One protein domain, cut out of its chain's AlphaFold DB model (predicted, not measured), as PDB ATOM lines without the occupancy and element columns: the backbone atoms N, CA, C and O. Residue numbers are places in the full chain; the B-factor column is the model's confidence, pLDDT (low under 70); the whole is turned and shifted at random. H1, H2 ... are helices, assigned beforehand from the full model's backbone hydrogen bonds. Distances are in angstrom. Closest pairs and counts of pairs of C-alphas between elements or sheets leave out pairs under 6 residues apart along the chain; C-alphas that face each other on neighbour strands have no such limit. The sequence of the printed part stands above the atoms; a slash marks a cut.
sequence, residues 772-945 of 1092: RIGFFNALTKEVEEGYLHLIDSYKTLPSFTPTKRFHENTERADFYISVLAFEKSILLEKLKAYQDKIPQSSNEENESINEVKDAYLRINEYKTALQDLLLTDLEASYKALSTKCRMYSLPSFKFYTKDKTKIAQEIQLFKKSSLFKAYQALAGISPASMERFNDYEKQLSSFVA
ATOM      1  N   ARG A 772     153.657 193.504 120.706       53.91
ATOM      2  CA  ARG A 772     153.963 192.172 121.227       53.91
ATOM      3  C   ARG A 772     152.803 191.180 121.098       53.91
ATOM      4  O   ARG A 772     153.064 189.984 121.026       53.91
ATOM      5  N   ILE A 773     151.554 191.653 121.072       54.38
ATOM      6  CA  ILE A 773     150.344 190.807 121.087       54.38
ATOM      7  C   ILE A 773     149.883 190.480 119.656       54.38
ATOM      8  O   ILE A 773     149.598 189.318 119.368       54.38
ATOM      9  N   GLY A 774     149.911 191.446 118.725       56.19
ATOM     10  CA  GLY A 774     149.588 191.205 117.310       56.19
ATOM     11  C   GLY A 774     150.576 190.249 116.631       56.19
ATOM     12  O   GLY A 774     150.175 189.323 115.925       56.19
ATOM     13  N   PHE A 775     151.867 190.403 116.945       61.72
ATOM     14  CA  PHE A 775     152.924 189.476 116.533       61.72
ATOM     15  C   PHE A 775     152.692 188.052 117.064       61.72
ATOM     16  O   PHE A 775     152.924 187.079 116.353       61.72
ATOM     17  N   PHE A 776     152.205 187.920 118.300       59.88
ATOM     18  CA  PHE A 776     152.015 186.629 118.958       59.88
ATOM     19  C   PHE A 776     150.804 185.858 118.418       59.88
ATOM     20  O   PHE A 776     150.901 184.648 118.215       59.88
ATOM     21  N   ASN A 777     149.702 186.539 118.098       58.62
ATOM     22  CA  ASN A 777     148.513 185.898 117.525       58.62
ATOM     23  C   ASN A 777     148.756 185.385 116.096       58.62
ATOM     24  O   ASN A 777     148.365 184.262 115.773       58.62
ATOM     25  N   ALA A 778     149.459 186.156 115.257       62.09
ATOM     26  CA  ALA A 778     149.853 185.714 113.916       62.09
ATOM     27  C   ALA A 778     150.830 184.525 113.973       62.09
ATOM     28  O   ALA A 778     150.639 183.523 113.285       62.09
ATOM     29  N   LEU A 779     151.817 184.599 114.873       66.00
ATOM     30  CA  LEU A 779     152.809 183.548 115.092       66.00
ATOM     31  C   LEU A 779     152.183 182.233 115.578       66.00
ATOM     32  O   LEU A 779     152.559 181.159 115.118       66.00
ATOM     33  N   THR A 780     151.230 182.309 116.507       63.41
ATOM     34  CA  THR A 780     150.583 181.121 117.084       63.41
ATOM     35  C   THR A 780     149.695 180.420 116.051       63.41
ATOM     36  O   THR A 780     149.722 179.194 115.957       63.41
ATOM     37  N   LYS A 781     148.985 181.185 115.211       68.19
ATOM     38  CA  LYS A 781     148.152 180.648 114.127       68.19
ATOM     39  C   LYS A 781     148.976 179.943 113.040       68.19
ATOM     40  O   LYS A 781     148.626 178.838 112.639       68.19
ATOM     41  N   GLU A 782     150.096 180.530 112.615       67.06
ATOM     42  CA  GLU A 782     151.001 179.903 111.637       67.06
ATOM     43  C   GLU A 782     151.623 178.597 112.165       67.06
ATOM     44  O   GLU A 782     151.820 177.642 111.409       67.06
ATOM     45  N   VAL A 783     151.910 178.523 113.471       74.19
ATOM     46  CA  VAL A 783     152.420 177.293 114.096       74.19
ATOM     47  C   VAL A 783     151.327 176.218 114.197       74.19
ATOM     48  O   VAL A 783     151.603 175.041 113.966       74.19
ATOM     49  N   GLU A 784     150.083 176.600 114.491       72.94
ATOM     50  CA  GLU A 784     148.939 175.678 114.517       72.94
ATOM     51  C   GLU A 784     148.678 175.057 113.129       72.94
ATOM     52  O   GLU A 784     148.627 173.830 112.991       72.94
ATOM     53  N   GLU A 785     148.610 175.890 112.084       73.69
ATOM     54  CA  GLU A 785     148.422 175.456 110.692       73.69
ATOM     55  C   GLU A 785     149.584 174.575 110.198       73.69
ATOM     56  O   GLU A 785     149.370 173.589 109.487       73.69
ATOM     57  N   GLY A 786     150.815 174.869 110.627       77.69
ATOM     58  CA  GLY A 786     151.992 174.076 110.278       77.69
ATOM     59  C   GLY A 786     151.987 172.658 110.862       77.69
ATOM     60  O   GLY A 786     152.314 171.707 110.146       77.69
ATOM     61  N   TYR A 787     151.563 172.466 112.119       80.56
ATOM     62  CA  TYR A 787     151.432 171.114 112.686       80.56
ATOM     63  C   TYR A 787     150.301 170.310 112.031       80.56
ATOM     64  O   TYR A 787     150.489 169.124 111.753       80.56
ATOM     65  N   LEU A 788     149.161 170.942 111.732       78.56
ATOM     66  CA  LEU A 788     148.064 170.310 110.989       78.56
ATOM     67  C   LEU A 788     148.518 169.837 109.604       78.56
ATOM     68  O   LEU A 788     148.315 168.676 109.247       78.56
ATOM     69  N   HIS A 789     149.224 170.698 108.866       80.00
ATOM     70  CA  HIS A 789     149.773 170.354 107.558       80.00
ATOM     71  C   HIS A 789     150.749 169.169 107.632       80.00
ATOM     72  O   HIS A 789     150.737 168.301 106.756       80.00
ATOM     73  N   LEU A 790     151.584 169.088 108.675       83.62
ATOM     74  CA  LEU A 790     152.483 167.948 108.883       83.62
ATOM     75  C   LEU A 790     151.717 166.651 109.183       83.62
ATOM     76  O   LEU A 790     152.070 165.601 108.651       83.62
ATOM     77  N   ILE A 791     150.655 166.699 109.989       83.69
ATOM     78  CA  ILE A 791     149.826 165.517 110.268       83.69
ATOM     79  C   ILE A 791     149.147 165.013 108.991       83.69
ATOM     80  O   ILE A 791     149.157 163.810 108.720       83.69
ATOM     81  N   ASP A 792     148.576 165.911 108.193       80.38
ATOM     82  CA  ASP A 792     147.886 165.524 106.963       80.38
ATOM     83  C   ASP A 792     148.866 165.049 105.889       80.38
ATOM     84  O   ASP A 792     148.630 164.016 105.260       80.38
ATOM     85  N   SER A 793     150.029 165.696 105.777       82.25
ATOM     86  CA  SER A 793     151.130 165.217 104.934       82.25
ATOM     87  C   SER A 793     151.552 163.799 105.330       82.25
ATOM     88  O   SER A 793     151.693 162.947 104.456       82.25
ATOM     89  N   TYR A 794     151.663 163.493 106.631       86.44
ATOM     90  CA  TYR A 794     152.017 162.147 107.089       86.44
ATOM     91  C   TYR A 794     151.008 161.082 106.645       86.44
ATOM     92  O   TYR A 794     151.402 160.006 106.191       86.44
ATOM     93  N   LYS A 795     149.704 161.371 106.745       83.44
ATOM     94  CA  LYS A 795     148.636 160.427 106.365       83.44
ATOM     95  C   LYS A 795     148.652 160.073 104.877       83.44
ATOM     96  O   LYS A 795     148.172 159.005 104.510       83.44
ATOM     97  N   THR A 796     149.201 160.946 104.032       84.56
ATOM     98  CA  THR A 796     149.322 160.706 102.584       84.56
ATOM     99  C   THR A 796     150.540 159.860 102.193       84.56
ATOM    100  O   THR A 796     150.638 159.439 101.041       84.56
ATOM    101  N   LEU A 797     151.456 159.567 103.127       84.81
ATOM    102  CA  LEU A 797     152.687 158.828 102.833       84.81
ATOM    103  C   LEU A 797     152.440 157.319 102.645       84.81
ATOM    104  O   LEU A 797     151.700 156.704 103.420       84.81
ATOM    105  N   PRO A 798     153.139 156.660 101.699       80.25
ATOM    106  CA  PRO A 798     153.042 155.212 101.494       80.25
ATOM    107  C   PRO A 798     153.468 154.427 102.743       80.25
ATOM    108  O   PRO A 798     154.334 154.878 103.489       80.25
ATOM    109  N   SER A 799     152.882 153.246 102.987       77.56
ATOM    110  CA  SER A 799     153.106 152.437 104.204       77.56
ATOM    111  C   SER A 799     154.587 152.127 104.468       77.56
ATOM    112  O   SER A 799     155.297 151.671 103.567       77.56
ATOM    113  N   PHE A 800     155.042 152.305 105.712       78.31
ATOM    114  CA  PHE A 800     156.434 152.068 106.097       78.31
ATOM    115  C   PHE A 800     156.843 150.603 105.884       78.31
ATOM    116  O   PHE A 800     156.282 149.692 106.492       78.31
ATOM    117  N   THR A 801     157.836 150.361 105.020       74.31
ATOM    118  CA  THR A 801     158.363 149.014 104.746       74.31
ATOM    119  C   THR A 801     159.686 148.797 105.499       74.31
ATOM    120  O   THR A 801     160.692 149.395 105.112       74.31
ATOM    121  N   PRO A 802     159.751 147.925 106.527       61.28
ATOM    122  CA  PRO A 802     160.941 147.785 107.385       61.28
ATOM    123  C   PRO A 802     162.153 147.121 106.710       61.28
ATOM    124  O   PRO A 802     163.237 147.071 107.288       61.28
ATOM    125  N   THR A 803     161.971 146.541 105.520       58.44
ATOM    126  CA  THR A 803     163.005 145.789 104.788       58.44
ATOM    127  C   THR A 803     163.912 146.669 103.928       58.44
ATOM    128  O   THR A 803     165.049 146.274 103.665       58.44
ATOM    129  N   LYS A 804     163.455 147.861 103.520       64.00
ATOM    130  CA  LYS A 804     164.296 148.883 102.875       64.00
ATOM    131  C   LYS A 804     165.076 149.649 103.942       64.00
ATOM    132  O   LYS A 804     164.600 149.800 105.069       64.00
ATOM    133  N   ARG A 805     166.290 150.123 103.637       62.62
ATOM    134  CA  ARG A 805     167.036 150.943 104.609       62.62
ATOM    135  C   ARG A 805     166.238 152.219 104.877       62.62
ATOM    136  O   ARG A 805     165.637 152.771 103.967       62.62
ATOM    137  N   PHE A 806     166.248 152.725 106.109       61.56
ATOM    138  CA  PHE A 806     165.406 153.871 106.494       61.56
ATOM    139  C   PHE A 806     165.648 155.144 105.645       61.56
ATOM    140  O   PHE A 806     164.762 155.983 105.551       61.56
ATOM    141  N   HIS A 807     166.820 155.283 105.013       62.09
ATOM    142  CA  HIS A 807     167.162 156.381 104.094       62.09
ATOM    143  C   HIS A 807     166.753 156.130 102.633       62.09
ATOM    144  O   HIS A 807     166.875 157.023 101.808       62.09
ATOM    145  N   GLU A 808     166.289 154.924 102.300       62.47
ATOM    146  CA  GLU A 808     165.803 154.551 100.964       62.47
ATOM    147  C   GLU A 808     164.295 154.824 100.803       62.47
ATOM    148  O   GLU A 808     163.772 154.736  99.697       62.47
ATOM    149  N   ASN A 809     163.593 155.189 101.885       68.75
ATOM    150  CA  ASN A 809     162.238 155.747 101.834       68.75
ATOM    151  C   ASN A 809     162.328 157.278 101.729       68.75
ATOM    152  O   ASN A 809     161.996 157.982 102.683       68.75
ATOM    153  N   THR A 810     162.827 157.782 100.597       69.25
ATOM    154  CA  THR A 810     163.096 159.214 100.354       69.25
ATOM    155  C   THR A 810     161.892 160.103 100.661       69.25
ATOM    156  O   THR A 810     162.030 161.061 101.410       69.25
ATOM    157  N   GLU A 811     160.691 159.706 100.234       72.38
ATOM    158  CA  GLU A 811     159.450 160.459 100.477       72.38
ATOM    159  C   GLU A 811     159.126 160.626 101.975       72.38
ATOM    160  O   GLU A 811     158.704 161.694 102.418       72.38
ATOM    161  N   ARG A 812     159.381 159.596 102.798       80.00
ATOM    162  CA  ARG A 812     159.220 159.694 104.260       80.00
ATOM    163  C   ARG A 812     160.383 160.444 104.913       80.00
ATOM    164  O   ARG A 812     160.179 161.157 105.891       80.00
ATOM    165  N   ALA A 813     161.598 160.306 104.385       78.44
ATOM    166  CA  ALA A 813     162.770 161.015 104.889       78.44
ATOM    167  C   ALA A 813     162.623 162.536 104.742       78.44
ATOM    168  O   ALA A 813     162.929 163.252 105.700       78.44
ATOM    169  N   ASP A 814     162.110 162.993 103.597       75.62
ATOM    170  CA  ASP A 814     161.806 164.400 103.310       75.62
ATOM    171  C   ASP A 814     160.707 164.928 104.235       75.62
ATOM    172  O   ASP A 814     160.819 166.023 104.794       75.62
ATOM    173  N   PHE A 815     159.692 164.105 104.509       86.31
ATOM    174  CA  PHE A 815     158.692 164.417 105.522       86.31
ATOM    175  C   PHE A 815     159.311 164.618 106.919       86.31
ATOM    176  O   PHE A 815     159.076 165.645 107.555       86.31
ATOM    177  N   TYR A 816     160.166 163.709 107.403       86.75
ATOM    178  CA  TYR A 816     160.799 163.872 108.722       86.75
ATOM    179  C   TYR A 816     161.749 165.081 108.785       86.75
ATOM    180  O   TYR A 816     161.884 165.714 109.833       86.75
ATOM    181  N   ILE A 817     162.420 165.418 107.675       78.00
ATOM    182  CA  ILE A 817     163.209 166.657 107.561       78.00
ATOM    183  C   ILE A 817     162.290 167.872 107.690       78.00
ATOM    184  O   ILE A 817     162.661 168.829 108.366       78.00
ATOM    185  N   SER A 818     161.092 167.813 107.110       79.75
ATOM    186  CA  SER A 818     160.090 168.877 107.200       79.75
ATOM    187  C   SER A 818     159.586 169.053 108.637       79.75
ATOM    188  O   SER A 818     159.548 170.176 109.132       79.75
ATOM    189  N   VAL A 819     159.333 167.956 109.362       81.06
ATOM    190  CA  VAL A 819     159.018 167.987 110.806       81.06
ATOM    191  C   VAL A 819     160.156 168.623 111.614       81.06
ATOM    192  O   VAL A 819     159.920 169.458 112.483       81.06
ATOM    193  N   LEU A 820     161.410 168.273 111.315       75.50
ATOM    194  CA  LEU A 820     162.585 168.845 111.981       75.50
ATOM    195  C   LEU A 820     162.803 170.322 111.690       75.50
ATOM    196  O   LEU A 820     163.183 171.073 112.588       75.50
ATOM    197  N   ALA A 821     162.643 170.716 110.431       74.50
ATOM    198  CA  ALA A 821     162.748 172.100 110.006       74.50
ATOM    199  C   ALA A 821     161.661 172.941 110.679       74.50
ATOM    200  O   ALA A 821     161.939 174.060 111.100       74.50
ATOM    201  N   PHE A 822     160.470 172.369 110.852       78.25
ATOM    202  CA  PHE A 822     159.363 173.005 111.543       78.25
ATOM    203  C   PHE A 822     159.596 173.129 113.060       78.25
ATOM    204  O   PHE A 822     159.504 174.231 113.591       78.25
ATOM    205  N   GLU A 823     160.023 172.066 113.754       76.62
ATOM    206  CA  GLU A 823     160.365 172.105 115.195       76.62
ATOM    207  C   GLU A 823     161.544 173.029 115.533       76.62
ATOM    208  O   GLU A 823     161.637 173.551 116.644       76.62
ATOM    209  N   LYS A 824     162.451 173.234 114.573       69.38
ATOM    210  CA  LYS A 824     163.571 174.183 114.666       69.38
ATOM    211  C   LYS A 824     163.266 175.527 114.022       69.38
ATOM    212  O   LYS A 824     164.170 176.353 113.888       69.38
ATOM    213  N   SER A 825     162.040 175.729 113.550       71.25
ATOM    214  CA  SER A 825     161.681 176.991 112.938       71.25
ATOM    215  C   SER A 825     161.796 178.087 113.989       71.25
ATOM    216  O   SER A 825     161.428 177.923 115.156       71.25
ATOM    217  N   ILE A 826     162.292 179.239 113.546       52.91
ATOM    218  CA  ILE A 826     162.339 180.457 114.359       52.91
ATOM    219  C   ILE A 826     160.946 180.789 114.910       52.91
ATOM    220  O   ILE A 826     160.843 181.396 115.974       52.91
ATOM    221  N   LEU A 827     159.884 180.365 114.214       57.41
ATOM    222  CA  LEU A 827     158.510 180.556 114.653       57.41
ATOM    223  C   LEU A 827     158.248 179.851 115.998       57.41
ATOM    224  O   LEU A 827     157.750 180.474 116.932       57.41
ATOM    225  N   LEU A 828     158.692 178.600 116.139       61.84
ATOM    226  CA  LEU A 828     158.540 177.782 117.347       61.84
ATOM    227  C   LEU A 828     159.486 178.176 118.494       61.84
ATOM    228  O   LEU A 828     159.084 178.137 119.657       61.84
ATOM    229  N   GLU A 829     160.727 178.581 118.196       62.75
ATOM    230  CA  GLU A 829     161.651 179.116 119.215       62.75
ATOM    231  C   GLU A 829     161.144 180.434 119.806       62.75
ATOM    232  O   GLU A 829     161.197 180.632 121.021       62.75
ATOM    233  N   LYS A 830     160.612 181.322 118.959       62.62
ATOM    234  CA  LYS A 830     160.002 182.571 119.415       62.62
ATOM    235  C   LYS A 830     158.740 182.290 120.224       62.62
ATOM    236  O   LYS A 830     158.622 182.829 121.319       62.62
ATOM    237  N   LEU A 831     157.860 181.401 119.758       65.50
ATOM    238  CA  LEU A 831     156.661 180.986 120.492       65.50
ATOM    239  C   LEU A 831     157.016 180.525 121.929       65.50
ATOM    240  O   LEU A 831     156.531 181.109 122.900       65.50
ATOM    241  N   LYS A 832     157.981 179.601 122.081       67.19
ATOM    242  CA  LYS A 832     158.481 179.112 123.388       67.19
ATOM    243  C   LYS A 832     159.097 180.213 124.263       67.19
ATOM    244  O   LYS A 832     158.796 180.294 125.448       67.19
ATOM    245  N   ALA A 833     159.926 181.097 123.702       64.12
ATOM    246  CA  ALA A 833     160.578 182.174 124.460       64.12
ATOM    247  C   ALA A 833     159.607 183.257 124.977       64.12
ATOM    248  O   ALA A 833     159.939 184.007 125.905       64.12
ATOM    249  N   TYR A 834     158.423 183.371 124.367       63.31
ATOM    250  CA  TYR A 834     157.358 184.270 124.814       63.31
ATOM    251  C   TYR A 834     156.389 183.600 125.805       63.31
ATOM    252  O   TYR A 834     155.843 184.316 126.645       63.31
ATOM    253  N   GLN A 835     156.246 182.266 125.785       61.28
ATOM    254  CA  GLN A 835     155.449 181.476 126.741       61.28
ATOM    255  C   GLN A 835     155.849 181.741 128.205       61.28
ATOM    256  O   GLN A 835     154.983 181.971 129.048       61.28
ATOM    257  N   ASP A 836     157.152 181.812 128.489       59.31
ATOM    258  CA  ASP A 836     157.694 182.069 129.834       59.31
ATOM    259  C   ASP A 836     157.456 183.505 130.338       59.31
ATOM    260  O   ASP A 836     157.741 183.828 131.491       59.31
ATOM    261  N   LYS A 837     156.960 184.400 129.472       61.19
ATOM    262  CA  LYS A 837     156.828 185.837 129.749       61.19
ATOM    263  C   LYS A 837     155.380 186.337 129.759       61.19
ATOM    264  O   LYS A 837     155.192 187.554 129.785       61.19
ATOM    265  N   ILE A 838     154.386 185.444 129.717       58.44
ATOM    266  CA  ILE A 838     152.958 185.786 129.838       58.44
ATOM    267  C   ILE A 838     152.651 186.082 131.324       58.44
ATOM    268  O   ILE A 838     152.781 185.177 132.152       58.44
ATOM    269  N   PRO A 839     152.266 187.317 131.710       56.31
ATOM    270  CA  PRO A 839     151.952 187.652 133.100       56.31
ATOM    271  C   PRO A 839     150.715 186.887 133.600       56.31
ATOM    272  O   PRO A 839     149.686 186.863 132.933       56.31
ATOM    273  N   GLN A 840     150.778 186.289 134.797       54.09
ATOM    274  CA  GLN A 840     149.651 185.538 135.385       54.09
ATOM    275  C   GLN A 840     148.539 186.422 135.996       54.09
ATOM    276  O   GLN A 840     147.611 185.888 136.601       54.09
ATOM    277  N   SER A 841     148.585 187.752 135.865       50.84
ATOM    278  CA  SER A 841     147.613 188.638 136.523       50.84
ATOM    279  C   SER A 841     147.267 189.897 135.722       50.84
ATOM    280  O   SER A 841     148.087 190.806 135.621       50.84
ATOM    281  N   SER A 842     146.032 189.986 135.226       44.97
ATOM    282  CA  SER A 842     145.085 191.107 135.409       44.97
ATOM    283  C   SER A 842     143.915 190.969 134.420       44.97
ATOM    284  O   SER A 842     144.036 190.350 133.369       44.97
ATOM    285  N   ASN A 843     142.747 191.478 134.807       52.94
ATOM    286  CA  ASN A 843     141.442 191.049 134.295       52.94
ATOM    287  C   ASN A 843     141.007 191.620 132.928       52.94
ATOM    288  O   ASN A 843     139.891 191.319 132.516       52.94
ATOM    289  N   GLU A 844     141.835 192.382 132.207       49.03
ATOM    290  CA  GLU A 844     141.424 193.027 130.939       49.03
ATOM    291  C   GLU A 844     142.135 192.499 129.672       49.03
ATOM    292  O   GLU A 844     141.682 192.784 128.571       49.03
ATOM    293  N   GLU A 845     143.146 191.626 129.788       52.16
ATOM    294  CA  GLU A 845     143.780 190.926 128.641       52.16
ATOM    295  C   GLU A 845     143.283 189.468 128.466       52.16
ATOM    296  O   GLU A 845     143.905 188.653 127.785       52.16
ATOM    297  N   ASN A 846     142.165 189.099 129.099       55.19
ATOM    298  CA  ASN A 846     141.748 187.696 129.228       55.19
ATOM    299  C   ASN A 846     141.319 187.024 127.911       55.19
ATOM    300  O   ASN A 846     141.517 185.822 127.781       55.19
ATOM    301  N   GLU A 847     140.758 187.738 126.933       54.56
ATOM    302  CA  GLU A 847     140.217 187.096 125.722       54.56
ATOM    303  C   GLU A 847     141.336 186.651 124.760       54.56
ATOM    304  O   GLU A 847     141.440 185.466 124.449       54.56
ATOM    305  N   SER A 848     142.276 187.539 124.415       59.44
ATOM    306  CA  SER A 848     143.430 187.187 123.570       59.44
ATOM    307  C   SER A 848     144.429 186.251 124.264       59.44
ATOM    308  O   SER A 848     145.045 185.416 123.608       59.44
ATOM    309  N   ILE A 849     144.585 186.325 125.594       62.59
ATOM    310  CA  ILE A 849     145.427 185.368 126.334       62.59
ATOM    311  C   ILE A 849     144.784 183.975 126.364       62.59
ATOM    312  O   ILE A 849     145.503 182.977 126.282       62.59
ATOM    313  N   ASN A 850     143.453 183.881 126.469       65.56
ATOM    314  CA  ASN A 850     142.748 182.600 126.418       65.56
ATOM    315  C   ASN A 850     142.775 181.993 125.010       65.56
ATOM    316  O   ASN A 850     143.073 180.810 124.895       65.56
ATOM    317  N   GLU A 851     142.599 182.792 123.950       66.56
ATOM    318  CA  GLU A 851     142.756 182.325 122.561       66.56
ATOM    319  C   GLU A 851     144.144 181.731 122.307       66.56
ATOM    320  O   GLU A 851     144.275 180.681 121.671       66.56
ATOM    321  N   VAL A 852     145.189 182.359 122.852       66.12
ATOM    322  CA  VAL A 852     146.548 181.835 122.736       66.12
ATOM    323  C   VAL A 852     146.739 180.582 123.595       66.12
ATOM    324  O   VAL A 852     147.305 179.606 123.107       66.12
ATOM    325  N   LYS A 853     146.250 180.541 124.842       70.69
ATOM    326  CA  LYS A 853     146.300 179.321 125.676       70.69
ATOM    327  C   LYS A 853     145.594 178.140 125.005       70.69
ATOM    328  O   LYS A 853     146.140 177.037 125.007       70.69
ATOM    329  N   ASP A 854     144.440 178.377 124.392       72.56
ATOM    330  CA  ASP A 854     143.687 177.367 123.652       72.56
ATOM    331  C   ASP A 854     144.440 176.915 122.396       72.56
ATOM    332  O   ASP A 854     144.504 175.719 122.109       72.56
ATOM    333  N   ALA A 855     145.080 177.837 121.673       71.56
ATOM    334  CA  ALA A 855     145.931 177.494 120.538       71.56
ATOM    335  C   ALA A 855     147.175 176.687 120.959       71.56
ATOM    336  O   ALA A 855     147.546 175.737 120.274       71.56
ATOM    337  N   TYR A 856     147.778 176.965 122.120       74.19
ATOM    338  CA  TYR A 856     148.853 176.134 122.680       74.19
ATOM    339  C   TYR A 856     148.384 174.724 123.046       74.19
ATOM    340  O   TYR A 856     149.127 173.763 122.835       74.19
ATOM    341  N   LEU A 857     147.174 174.584 123.597       77.38
ATOM    342  CA  LEU A 857     146.584 173.273 123.870       77.38
ATOM    343  C   LEU A 857     146.404 172.487 122.566       77.38
ATOM    344  O   LEU A 857     146.885 171.357 122.485       77.38
ATOM    345  N   ARG A 858     145.848 173.112 121.519       79.12
ATOM    346  CA  ARG A 858     145.703 172.490 120.189       79.12
ATOM    347  C   ARG A 858     147.050 172.141 119.549       79.12
ATOM    348  O   ARG A 858     147.222 171.033 119.051       79.12
ATOM    349  N   ILE A 859     148.046 173.025 119.634       79.12
ATOM    350  CA  ILE A 859     149.419 172.753 119.178       79.12
ATOM    351  C   ILE A 859     150.011 171.534 119.903       79.12
ATOM    352  O   ILE A 859     150.627 170.684 119.261       79.12
ATOM    353  N   ASN A 860     149.807 171.402 121.218       78.19
ATOM    354  CA  ASN A 860     150.277 170.243 121.982       78.19
ATOM    355  C   ASN A 860     149.535 168.951 121.612       78.19
ATOM    356  O   ASN A 860     150.164 167.892 121.531       78.19
ATOM    357  N   GLU A 861     148.230 169.019 121.349       79.38
ATOM    358  CA  GLU A 861     147.444 167.889 120.841       79.38
ATOM    359  C   GLU A 861     147.956 167.434 119.467       79.38
ATOM    360  O   GLU A 861     148.228 166.247 119.272       79.38
ATOM    361  N   TYR A 862     148.193 168.367 118.537       82.38
ATOM    362  CA  TYR A 862     148.759 168.062 117.221       82.38
ATOM    363  C   TYR A 862     150.187 167.518 117.312       82.38
ATOM    364  O   TYR A 862     150.530 166.531 116.657       82.38
ATOM    365  N   LYS A 863     151.016 168.096 118.182       82.44
ATOM    366  CA  LYS A 863     152.370 167.609 118.451       82.44
ATOM    367  C   LYS A 863     152.361 166.171 118.978       82.44
ATOM    368  O   LYS A 863     153.164 165.357 118.525       82.44
ATOM    369  N   THR A 864     151.431 165.848 119.877       79.75
ATOM    370  CA  THR A 864     151.259 164.495 120.431       79.75
ATOM    371  C   THR A 864     150.788 163.513 119.355       79.75
ATOM    372  O   THR A 864     151.390 162.455 119.185       79.75
ATOM    373  N   ALA A 865     149.794 163.892 118.548       80.94
ATOM    374  CA  ALA A 865     149.305 163.066 117.444       80.94
ATOM    375  C   ALA A 865     150.406 162.763 116.409       80.94
ATOM    376  O   ALA A 865     150.545 161.629 115.950       80.94
ATOM    377  N   LEU A 866     151.230 163.756 116.067       83.44
ATOM    378  CA  LEU A 866     152.376 163.576 115.175       83.44
ATOM    379  C   LEU A 866     153.464 162.691 115.803       83.44
ATOM    380  O   LEU A 866     154.075 161.876 115.111       83.44
ATOM    381  N   GLN A 867     153.693 162.818 117.112       83.19
ATOM    382  CA  GLN A 867     154.655 161.997 117.844       83.19
ATOM    383  C   GLN A 867     154.275 160.508 117.816       83.19
ATOM    384  O   GLN A 867     155.145 159.675 117.558       83.19
ATOM    385  N   ASP A 868     153.000 160.173 118.024       81.12
ATOM    386  CA  ASP A 868     152.508 158.788 117.986       81.12
ATOM    387  C   ASP A 868     152.654 158.158 116.591       81.12
ATOM    388  O   ASP A 868     153.031 156.987 116.440       81.12
ATOM    389  N   LEU A 869     152.435 158.961 115.547       84.62
ATOM    390  CA  LEU A 869     152.644 158.553 114.162       84.62
ATOM    391  C   LEU A 869     154.123 158.231 113.887       84.62
ATOM    392  O   LEU A 869     154.422 157.160 113.353       84.62
ATOM    393  N   LEU A 870     155.055 159.090 114.321       86.00
ATOM    394  CA  LEU A 870     156.496 158.841 114.174       86.00
ATOM    395  C   LEU A 870     156.993 157.666 115.021       86.00
ATOM    396  O   LEU A 870     157.899 156.945 114.596       86.00
ATOM    397  N   LEU A 871     156.416 157.459 116.207       84.00
ATOM    398  CA  LEU A 871     156.779 156.357 117.098       84.00
ATOM    399  C   LEU A 871     156.564 154.998 116.420       84.00
ATOM    400  O   LEU A 871     157.407 154.111 116.537       84.00
ATOM    401  N   THR A 872     155.491 154.866 115.641       83.12
ATOM    402  CA  THR A 872     155.167 153.634 114.904       83.12
ATOM    403  C   THR A 872     156.259 153.265 113.883       83.12
ATOM    404  O   THR A 872     156.711 152.117 113.825       83.12
ATOM    405  N   ASP A 873     156.753 154.239 113.112       85.56
ATOM    406  CA  ASP A 873     157.843 154.038 112.139       85.56
ATOM    407  C   ASP A 873     159.192 153.754 112.818       85.56
ATOM    408  O   ASP A 873     160.033 152.979 112.333       85.56
ATOM    409  N   LEU A 874     159.402 154.394 113.967       83.75
ATOM    410  CA  LEU A 874     160.595 154.249 114.781       83.75
ATOM    411  C   LEU A 874     160.690 152.826 115.347       83.75
ATOM    412  O   LEU A 874     161.719 152.171 115.168       83.75
ATOM    413  N   GLU A 875     159.612 152.304 115.941       82.38
ATOM    414  CA  GLU A 875     159.537 150.930 116.458       82.38
ATOM    415  C   GLU A 875     159.830 149.884 115.371       82.38
ATOM    416  O   GLU A 875     160.614 148.949 115.580       82.38
ATOM    417  N   ALA A 876     159.262 150.064 114.176       81.56
ATOM    418  CA  ALA A 876     159.495 149.176 113.042       81.56
ATOM    419  C   ALA A 876     160.973 149.162 112.601       81.56
ATOM    420  O   ALA A 876     161.542 148.093 112.344       81.56
ATOM    421  N   SER A 877     161.623 150.330 112.579       81.06
ATOM    422  CA  SER A 877     163.050 150.470 112.255       81.06
ATOM    423  C   SER A 877     163.959 149.826 113.310       81.06
ATOM    424  O   SER A 877     164.920 149.124 112.977       81.06
ATOM    425  N   TYR A 878     163.633 150.012 114.590       82.06
ATOM    426  CA  TYR A 878     164.362 149.418 115.713       82.06
ATOM    427  C   TYR A 878     164.324 147.894 115.690       82.06
ATOM    428  O   TYR A 878     165.357 147.238 115.866       82.06
ATOM    429  N   LYS A 879     163.143 147.323 115.437       81.25
ATOM    430  CA  LYS A 879     162.951 145.873 115.371       81.25
ATOM    431  C   LYS A 879     163.828 145.241 114.285       81.25
ATOM    432  O   LYS A 879     164.482 144.233 114.544       81.25
ATOM    433  N   ALA A 880     163.921 145.867 113.110       80.31
ATOM    434  CA  ALA A 880     164.773 145.399 112.015       80.31
ATOM    435  C   ALA A 880     166.279 145.450 112.358       80.31
ATOM    436  O   ALA A 880     167.015 144.498 112.082       80.31
ATOM    437  N   LEU A 881     166.745 146.533 112.993       80.69
ATOM    438  CA  LEU A 881     168.144 146.702 113.417       80.69
ATOM    439  C   LEU A 881     168.546 145.727 114.532       80.69
ATOM    440  O   LEU A 881     169.625 145.132 114.464       80.69
ATOM    441  N   SER A 882     167.677 145.508 115.523       79.69
ATOM    442  CA  SER A 882     167.927 144.558 116.618       79.69
ATOM    443  C   SER A 882     168.100 143.124 116.098       79.69
ATOM    444  O   SER A 882     169.043 142.430 116.493       79.69
ATOM    445  N   THR A 883     167.277 142.694 115.133       79.06
ATOM    446  CA  THR A 883     167.413 141.372 114.500       79.06
ATOM    447  C   THR A 883     168.769 141.194 113.807       79.06
ATOM    448  O   THR A 883     169.404 140.151 113.975       79.06
ATOM    449  N   LYS A 884     169.271 142.219 113.100       77.56
ATOM    450  CA  LYS A 884     170.620 142.181 112.503       77.56
ATOM    451  C   LYS A 884     171.712 142.094 113.573       77.56
ATOM    452  O   LYS A 884     172.611 141.267 113.448       77.56
ATOM    453  N   CYS A 885     171.622 142.886 114.642       78.62
ATOM    454  CA  CYS A 885     172.607 142.865 115.731       78.62
ATOM    455  C   CYS A 885     172.716 141.475 116.373       78.62
ATOM    456  O   CYS A 885     173.821 140.973 116.564       78.62
ATOM    457  N   ARG A 886     171.582 140.812 116.642       76.88
ATOM    458  CA  ARG A 886     171.566 139.455 117.217       76.88
ATOM    459  C   ARG A 886     172.243 138.422 116.315       76.88
ATOM    460  O   ARG A 886     172.982 137.584 116.820       76.88
ATOM    461  N   MET A 887     172.040 138.505 114.999       75.69
ATOM    462  CA  MET A 887     172.653 137.577 114.040       75.69
ATOM    463  C   MET A 887     174.188 137.687 114.025       75.69
ATOM    464  O   MET A 887     174.880 136.672 114.068       75.69
ATOM    465  N   TYR A 888     174.728 138.910 114.027       69.56
ATOM    466  CA  TYR A 888     176.177 139.152 113.933       69.56
ATOM    467  C   TYR A 888     176.921 139.117 115.276       69.56
ATOM    468  O   TYR A 888     178.153 139.182 115.303       69.56
ATOM    469  N   SER A 889     176.199 138.965 116.386       70.75
ATOM    470  CA  SER A 889     176.772 138.693 117.709       70.75
ATOM    471  C   SER A 889     177.084 137.208 117.947       70.75
ATOM    472  O   SER A 889     177.709 136.877 118.953       70.75
ATOM    473  N   LEU A 890     176.698 136.301 117.037       72.62
ATOM    474  CA  LEU A 890     177.012 134.872 117.151       72.62
ATOM    475  C   LEU A 890     178.527 134.596 116.967       72.62
ATOM    476  O   LEU A 890     179.179 135.263 116.156       72.62
ATOM    477  N   PRO A 891     179.105 133.582 117.650       66.19
ATOM    478  CA  PRO A 891     180.537 133.258 117.566       66.19
ATOM    479  C   PRO A 891     181.055 132.964 116.151       66.19
ATOM    480  O   PRO A 891     182.208 133.262 115.845       66.19
ATOM    481  N   SER A 892     180.208 132.430 115.268       55.91
ATOM    482  CA  SER A 892     180.530 132.166 113.858       55.91
ATOM    483  C   SER A 892     180.878 133.431 113.061       55.91
ATOM    484  O   SER A 892     181.566 133.343 112.048       55.91
ATOM    485  N   PHE A 893     180.481 134.614 113.542       61.31
ATOM    486  CA  PHE A 893     180.758 135.907 112.910       61.31
ATOM    487  C   PHE A 893     181.850 136.709 113.639       61.31
ATOM    488  O   PHE A 893     181.939 137.932 113.498       61.31
ATOM    489  N   LYS A 894     182.709 136.044 114.433       62.03
ATOM    490  CA  LYS A 894     183.763 136.687 115.246       62.03
ATOM    491  C   LYS A 894     184.638 137.664 114.447       62.03
ATOM    492  O   LYS A 894     184.923 138.739 114.967       62.03
ATOM    493  N   PHE A 895     184.964 137.349 113.191       57.19
ATOM    494  CA  PHE A 895     185.883 138.125 112.341       57.19
ATOM    495  C   PHE A 895     185.210 138.952 111.227       57.19
ATOM    496  O   PHE A 895     185.905 139.538 110.404       57.19
ATOM    497  N   TYR A 896     183.875 139.067 111.213       62.44
ATOM    498  CA  TYR A 896     183.123 139.864 110.228       62.44
ATOM    499  C   TYR A 896     183.158 141.360 110.570       62.44
ATOM    500  O   TYR A 896     182.134 141.996 110.827       62.44
ATOM    501  N   THR A 897     184.363 141.925 110.623       64.19
ATOM    502  CA  THR A 897     184.612 143.325 110.993       64.19
ATOM    503  C   THR A 897     183.850 144.275 110.077       64.19
ATOM    504  O   THR A 897     183.158 145.149 110.576       64.19
ATOM    505  N   LYS A 898     183.852 144.041 108.759       62.09
ATOM    506  CA  LYS A 898     183.115 144.846 107.771       62.09
ATOM    507  C   LYS A 898     181.614 144.918 108.046       62.09
ATOM    508  O   LYS A 898     181.065 146.016 108.078       62.09
ATOM    509  N   ASP A 899     180.953 143.783 108.263       64.25
ATOM    510  CA  ASP A 899     179.506 143.760 108.493       64.25
ATOM    511  C   ASP A 899     179.144 144.274 109.885       64.25
ATOM    512  O   ASP A 899     178.155 144.987 110.032       64.25
ATOM    513  N   LYS A 900     179.993 144.038 110.894       71.19
ATOM    514  CA  LYS A 900     179.831 144.641 112.225       71.19
ATOM    515  C   LYS A 900     180.007 146.156 112.197       71.19
ATOM    516  O   LYS A 900     179.204 146.871 112.785       71.19
ATOM    517  N   THR A 901     181.003 146.669 111.476       69.88
ATOM    518  CA  THR A 901     181.194 148.111 111.280       69.88
ATOM    519  C   THR A 901     180.062 148.701 110.447       69.88
ATOM    520  O   THR A 901     179.589 149.782 110.775       69.88
ATOM    521  N   LYS A 902     179.569 147.995 109.423       74.62
ATOM    522  CA  LYS A 902     178.412 148.419 108.626       74.62
ATOM    523  C   LYS A 902     177.134 148.464 109.461       74.62
ATOM    524  O   LYS A 902     176.393 149.427 109.349       74.62
ATOM    525  N   ILE A 903     176.897 147.490 110.339       75.25
ATOM    526  CA  ILE A 903     175.760 147.502 111.271       75.25
ATOM    527  C   ILE A 903     175.917 148.622 112.297       75.25
ATOM    528  O   ILE A 903     174.966 149.353 112.530       75.25
ATOM    529  N   ALA A 904     177.113 148.840 112.850       74.69
ATOM    530  CA  ALA A 904     177.363 149.978 113.734       74.69
ATOM    531  C   ALA A 904     177.180 151.327 113.021       74.69
ATOM    532  O   ALA A 904     176.636 152.260 113.606       74.69
ATOM    533  N   GLN A 905     177.568 151.424 111.748       77.50
ATOM    534  CA  GLN A 905     177.266 152.574 110.900       77.50
ATOM    535  C   GLN A 905     175.766 152.692 110.641       77.50
ATOM    536  O   GLN A 905     175.250 153.790 110.753       77.50
ATOM    537  N   GLU A 906     175.039 151.608 110.361       79.56
ATOM    538  CA  GLU A 906     173.577 151.622 110.211       79.56
ATOM    539  C   GLU A 906     172.890 152.080 111.510       79.56
ATOM    540  O   GLU A 906     171.977 152.896 111.440       79.56
ATOM    541  N   ILE A 907     173.374 151.659 112.686       79.94
ATOM    542  CA  ILE A 907     172.912 152.131 114.005       79.94
ATOM    543  C   ILE A 907     173.208 153.626 114.177       79.94
ATOM    544  O   ILE A 907     172.328 154.388 114.574       79.94
ATOM    545  N   GLN A 908     174.430 154.076 113.870       77.69
ATOM    546  CA  GLN A 908     174.796 155.493 113.960       77.69
ATOM    547  C   GLN A 908     174.005 156.357 112.975       77.69
ATOM    548  O   GLN A 908     173.552 157.440 113.337       77.69
ATOM    549  N   LEU A 909     173.842 155.897 111.737       78.38
ATOM    550  CA  LEU A 909     173.078 156.574 110.697       78.38
ATOM    551  C   LEU A 909     171.600 156.623 111.081       78.38
ATOM    552  O   LEU A 909     170.974 157.655 110.882       78.38
ATOM    553  N   PHE A 910     171.061 155.565 111.687       82.06
ATOM    554  CA  PHE A 910     169.701 155.547 112.207       82.06
ATOM    555  C   PHE A 910     169.519 156.541 113.366       82.06
ATOM    556  O   PHE A 910     168.603 157.355 113.318       82.06
ATOM    557  N   LYS A 911     170.446 156.595 114.337       79.81
ATOM    558  CA  LYS A 911     170.448 157.630 115.397       79.81
ATOM    559  C   LYS A 911     170.631 159.054 114.851       79.81
ATOM    560  O   LYS A 911     170.233 160.028 115.479       79.81
ATOM    561  N   LYS A 912     171.241 159.199 113.674       78.25
ATOM    562  CA  LYS A 912     171.392 160.482 112.967       78.25
ATOM    563  C   LYS A 912     170.278 160.750 111.953       78.25
ATOM    564  O   LYS A 912     170.298 161.828 111.347       78.25
ATOM    565  N   SER A 913     169.361 159.803 111.759       81.38
ATOM    566  CA  SER A 913     168.321 159.871 110.739       81.38
ATOM    567  C   SER A 913     167.357 161.012 111.016       81.38
ATOM    568  O   SER A 913     167.201 161.451 112.160       81.38
ATOM    569  N   SER A 914     166.711 161.497 109.960       79.38
ATOM    570  CA  SER A 914     165.664 162.502 110.090       79.38
ATOM    571  C   SER A 914     164.494 161.979 110.928       79.38
ATOM    572  O   SER A 914     164.019 162.721 111.771       79.38
ATOM    573  N   LEU A 915     164.127 160.696 110.816       85.38
ATOM    574  CA  LEU A 915     163.107 160.041 111.653       85.38
ATOM    575  C   LEU A 915     163.423 160.137 113.155       85.38
ATOM    576  O   LEU A 915     162.623 160.648 113.934       85.38
ATOM    577  N   PHE A 916     164.608 159.672 113.564       82.56
ATOM    578  CA  PHE A 916     165.007 159.651 114.975       82.56
ATOM    579  C   PHE A 916     165.124 161.068 115.551       82.56
ATOM    580  O   PHE A 916     164.658 161.340 116.654       82.56
ATOM    581  N   LYS A 917     165.703 161.993 114.779       80.50
ATOM    582  CA  LYS A 917     165.812 163.402 115.165       80.50
ATOM    583  C   LYS A 917     164.438 164.087 115.232       80.50
ATOM    584  O   LYS A 917     164.226 164.872 116.150       80.50
ATOM    585  N   ALA A 918     163.531 163.816 114.291       81.06
ATOM    586  CA  ALA A 918     162.174 164.371 114.277       81.06
ATOM    587  C   ALA A 918     161.388 163.914 115.507       81.06
ATOM    588  O   ALA A 918     160.801 164.737 116.200       81.06
ATOM    589  N   TYR A 919     161.476 162.627 115.848       83.69
ATOM    590  CA  TYR A 919     160.896 162.099 117.079       83.69
ATOM    591  C   TYR A 919     161.500 162.751 118.337       83.69
ATOM    592  O   TYR A 919     160.756 163.195 119.208       83.69
ATOM    593  N   GLN A 920     162.832 162.887 118.422       78.56
ATOM    594  CA  GLN A 920     163.488 163.571 119.549       78.56
ATOM    595  C   GLN A 920     163.066 165.037 119.695       78.56
ATOM    596  O   GLN A 920     162.944 165.522 120.814       78.56
ATOM    597  N   ALA A 921     162.834 165.743 118.586       75.88
ATOM    598  CA  ALA A 921     162.365 167.127 118.613       75.88
ATOM    599  C   ALA A 921     160.921 167.254 119.143       75.88
ATOM    600  O   ALA A 921     160.558 168.273 119.735       75.88
ATOM    601  N   LEU A 922     160.108 166.203 118.980       76.25
ATOM    602  CA  LEU A 922     158.736 166.145 119.488       76.25
ATOM    603  C   LEU A 922     158.640 165.648 120.944       76.25
ATOM    604  O   LEU A 922     157.676 165.979 121.629       76.25
ATOM    605  N   ALA A 923     159.628 164.885 121.426       61.12
ATOM    606  CA  ALA A 923     159.591 164.160 122.697       61.12
ATOM    607  C   ALA A 923     159.684 165.069 123.941       61.12
ATOM    608  O   ALA A 923     160.742 165.224 124.546       61.12
ATOM    609  N   GLY A 924     158.546 165.644 124.339       63.34
ATOM    610  CA  GLY A 924     158.375 166.358 125.610       63.34
ATOM    611  C   GLY A 924     157.238 165.844 126.505       63.34
ATOM    612  O   GLY A 924     157.088 166.368 127.602       63.34
ATOM    613  N   ILE A 925     156.414 164.874 126.067       54.09
ATOM    614  CA  ILE A 925     155.040 164.734 126.611       54.09
ATOM    615  C   ILE A 925     154.647 163.331 127.147       54.09
ATOM    616  O   ILE A 925     153.622 163.222 127.807       54.09
ATOM    617  N   SER A 926     155.438 162.251 127.026       55.78
ATOM    618  CA  SER A 926     155.012 160.949 127.605       55.78
ATOM    619  C   SER A 926     156.145 160.065 128.156       55.78
ATOM    620  O   SER A 926     156.954 159.554 127.377       55.78
ATOM    621  N   PRO A 927     156.182 159.801 129.482       60.25
ATOM    622  CA  PRO A 927     157.106 158.847 130.107       60.25
ATOM    623  C   PRO A 927     156.921 157.394 129.635       60.25
ATOM    624  O   PRO A 927     157.888 156.635 129.588       60.25
ATOM    625  N   ALA A 928     155.700 157.005 129.246       60.94
ATOM    626  CA  ALA A 928     155.360 155.621 128.899       60.94
ATOM    627  C   ALA A 928     155.992 155.160 127.569       60.94
ATOM    628  O   ALA A 928     156.396 154.004 127.430       60.94
ATOM    629  N   SER A 929     156.138 156.070 126.602       62.88
ATOM    630  CA  SER A 929     156.810 155.796 125.321       62.88
ATOM    631  C   SER A 929     158.334 155.695 125.474       62.88
ATOM    632  O   SER A 929     159.000 155.043 124.671       62.88
ATOM    633  N   MET A 930     158.892 156.292 126.534       63.53
ATOM    634  CA  MET A 930     160.328 156.279 126.827       63.53
ATOM    635  C   MET A 930     160.802 154.922 127.373       63.53
ATOM    636  O   MET A 930     161.901 154.471 127.054       63.53
ATOM    637  N   GLU A 931     159.966 154.237 128.157       69.50
ATOM    638  CA  GLU A 931     160.314 152.960 128.794       69.50
ATOM    639  C   GLU A 931     160.498 151.825 127.769       69.50
ATOM    640  O   GLU A 931     161.511 151.127 127.793       69.50
ATOM    641  N   ARG A 932     159.598 151.717 126.777       65.75
ATOM    642  CA  ARG A 932     159.738 150.759 125.656       65.75
ATOM    643  C   ARG A 932     160.991 151.014 124.818       65.75
ATOM    644  O   ARG A 932     161.573 150.088 124.256       65.75
ATOM    645  N   PHE A 933     161.413 152.270 124.731       67.31
ATOM    646  CA  PHE A 933     162.567 152.685 123.946       67.31
ATOM    647  C   PHE A 933     163.894 152.342 124.623       67.31
ATOM    648  O   PHE A 933     164.836 151.903 123.958       67.31
ATOM    649  N   ASN A 934     163.942 152.468 125.949       70.62
ATOM    650  CA  ASN A 934     165.113 152.131 126.754       70.62
ATOM    651  C   ASN A 934     165.515 150.655 126.597       70.62
ATOM    652  O   ASN A 934     166.707 150.354 126.525       70.62
ATOM    653  N   ASP A 935     164.553 149.740 126.452       70.31
ATOM    654  CA  ASP A 935     164.832 148.318 126.213       70.31
ATOM    655  C   ASP A 935     165.486 148.057 124.848       70.31
ATOM    656  O   ASP A 935     166.423 147.255 124.733       70.31
ATOM    657  N   TYR A 936     165.047 148.760 123.802       68.00
ATOM    658  CA  TYR A 936     165.669 148.674 122.480       68.00
ATOM    659  C   TYR A 936     167.030 149.374 122.429       68.00
ATOM    660  O   TYR A 936     167.971 148.869 121.807       68.00
ATOM    661  N   GLU A 937     167.174 150.508 123.112       70.00
ATOM    662  CA  GLU A 937     168.437 151.231 123.215       70.00
ATOM    663  C   GLU A 937     169.487 150.432 123.993       70.00
ATOM    664  O   GLU A 937     170.647 150.380 123.574       70.00
ATOM    665  N   LYS A 938     169.089 149.713 125.047       76.50
ATOM    666  CA  LYS A 938     169.954 148.778 125.780       76.50
ATOM    667  C   LYS A 938     170.468 147.646 124.883       76.50
ATOM    668  O   LYS A 938     171.639 147.279 124.955       76.50
ATOM    669  N   GLN A 939     169.631 147.129 123.981       70.88
ATOM    670  CA  GLN A 939     170.042 146.101 123.015       70.88
ATOM    671  C   GLN A 939     171.016 146.647 121.957       70.88
ATOM    672  O   GLN A 939     172.048 146.023 121.711       70.88
ATOM    673  N   LEU A 940     170.751 147.818 121.364       72.38
ATOM    674  CA  LEU A 940     171.653 148.412 120.364       72.38
ATOM    675  C   LEU A 940     172.982 148.900 120.960       72.38
ATOM    676  O   LEU A 940     174.016 148.787 120.308       72.38
ATOM    677  N   SER A 941     172.971 149.427 122.187       70.88
ATOM    678  CA  SER A 941     174.183 149.893 122.882       70.88
ATOM    679  C   SER A 941     175.097 148.752 123.335       70.88
ATOM    680  O   SER A 941     176.302 148.951 123.446       70.88
ATOM    681  N   SER A 942     174.556 147.542 123.523       71.50
ATOM    682  CA  SER A 942     175.355 146.341 123.800       71.50
ATOM    683  C   SER A 942     176.131 145.797 122.586       71.50
ATOM    684  O   SER A 942     176.999 144.938 122.746       71.50
ATOM    685  N   PHE A 943     175.850 146.280 121.368       72.62
ATOM    686  CA  PHE A 943     176.551 145.854 120.156       72.62
ATOM    687  C   PHE A 943     177.886 146.598 120.003       72.62
ATOM    688  O   PHE A 943     177.927 147.772 119.635       72.62
ATOM    689  N   VAL A 944     178.996 145.902 120.260       62.09
ATOM    690  CA  VAL A 944     180.349 146.469 120.158       62.09
ATOM    691  C   VAL A 944     180.946 146.154 118.788       62.09
ATOM    692  O   VAL A 944     181.293 145.007 118.493       62.09
ATOM    693  N   ALA A 945     181.088 147.175 117.941       56.88
ATOM    694  CA  ALA A 945     181.890 147.072 116.726       56.88
ATOM    695  C   ALA A 945     183.368 147.380 117.028       56.88
ATOM    696  O   ALA A 945     183.647 148.290 117.807       56.88
TER     697      ALA A 945
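Overview. This is residues 772 to 945 of the 1092 residues of an uncharacterized protein of Legionella busanensis (UniProt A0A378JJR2). A long, loose rod of helices is built along one very long helix, H4. H1 packs on residues 852 to 869 of H4 and makes a hairpin with H2, with the short H3 packed on H1; short H6 sits in the middle, between H2 and H4, while H5 folds back along residues 881 to 888 of H4 and H7 packs on residues 878 to 885. The printed part has 174 residues with seven named helices, H1 to H7 in order, and no named strand: all helix. It is loose, with a radius of gyration of the C-alphas of 20.3 A and spans of 74 by 31 by 23 A.

Along the chain. Find C-alpha 772 at (153.963, 192.172, 121.227); from there H1 runs to residue 795, 35.5 A away. After it come H2, residues 810 to 823, 19.8 A long, and H3, residues 826 to 835. Look next for C-alpha 846 at (141.748, 187.696, 129.228), where H4 begins; it runs 61.4 A to residue 888. H5 takes residues 897 to 911, 20.6 A, and H6 residues 914 to 922. H7, residues 927 to 941, is 20.6 A long and ends with C-alpha 941 at (174.183, 149.893, 122.882).

Arrangement. Begin at the hub, H4, which touches four helices. H1 touches it, closest at the C-alphas of Glu 784 and Ile 859, 5.5 A, the same way at 35.2 degrees, only just a steep tilt. H6 touches H4 at a steep tilt of 39 degrees, closest at the C-alphas of Gln 867 and Leu 922, 6.0 A. H4 and H5 form a hairpin at a shallow tilt of 10 degrees; their closest C-alphas, of Tyr 888 and Lys 900, are 6.8 A apart. With residues 936 to 940 alone H7 touches H4, closest at the C-alphas of Ser 882 and Leu 940, 6.5 A. Farther out, H1 and H2 form a hairpin at 19 degrees, the C-alphas of Leu 790 and Val 819 being closest, 6.8 A. H2 touches H6, with the C-alphas of Leu 820 and Ala 918 closest, 5.0 A, and is apart from H4. H3 touches H1, closest at the C-alphas of Leu 779 and Leu 827, 6.5 A. Every O i to N i+4 pair is within hydrogen-bond range in H2, H3, H5 and H6; the counts are 19 of 20 in H1, 38 of 39 in H4 and 7 of 11 in H7.

Size, cuts and confidence. The C-alphas farthest apart, of Glu 844 and Ser 892, are 74.3 A from each other; residues 841 to 847 and 890 to 895 stand free. The printed part has no cut, and the link from H1 to H2, residues 796 to 809, is long. Mean pLDDT of the printed part is 71.3, with 73 residues under 70, among them residues 826 to 852.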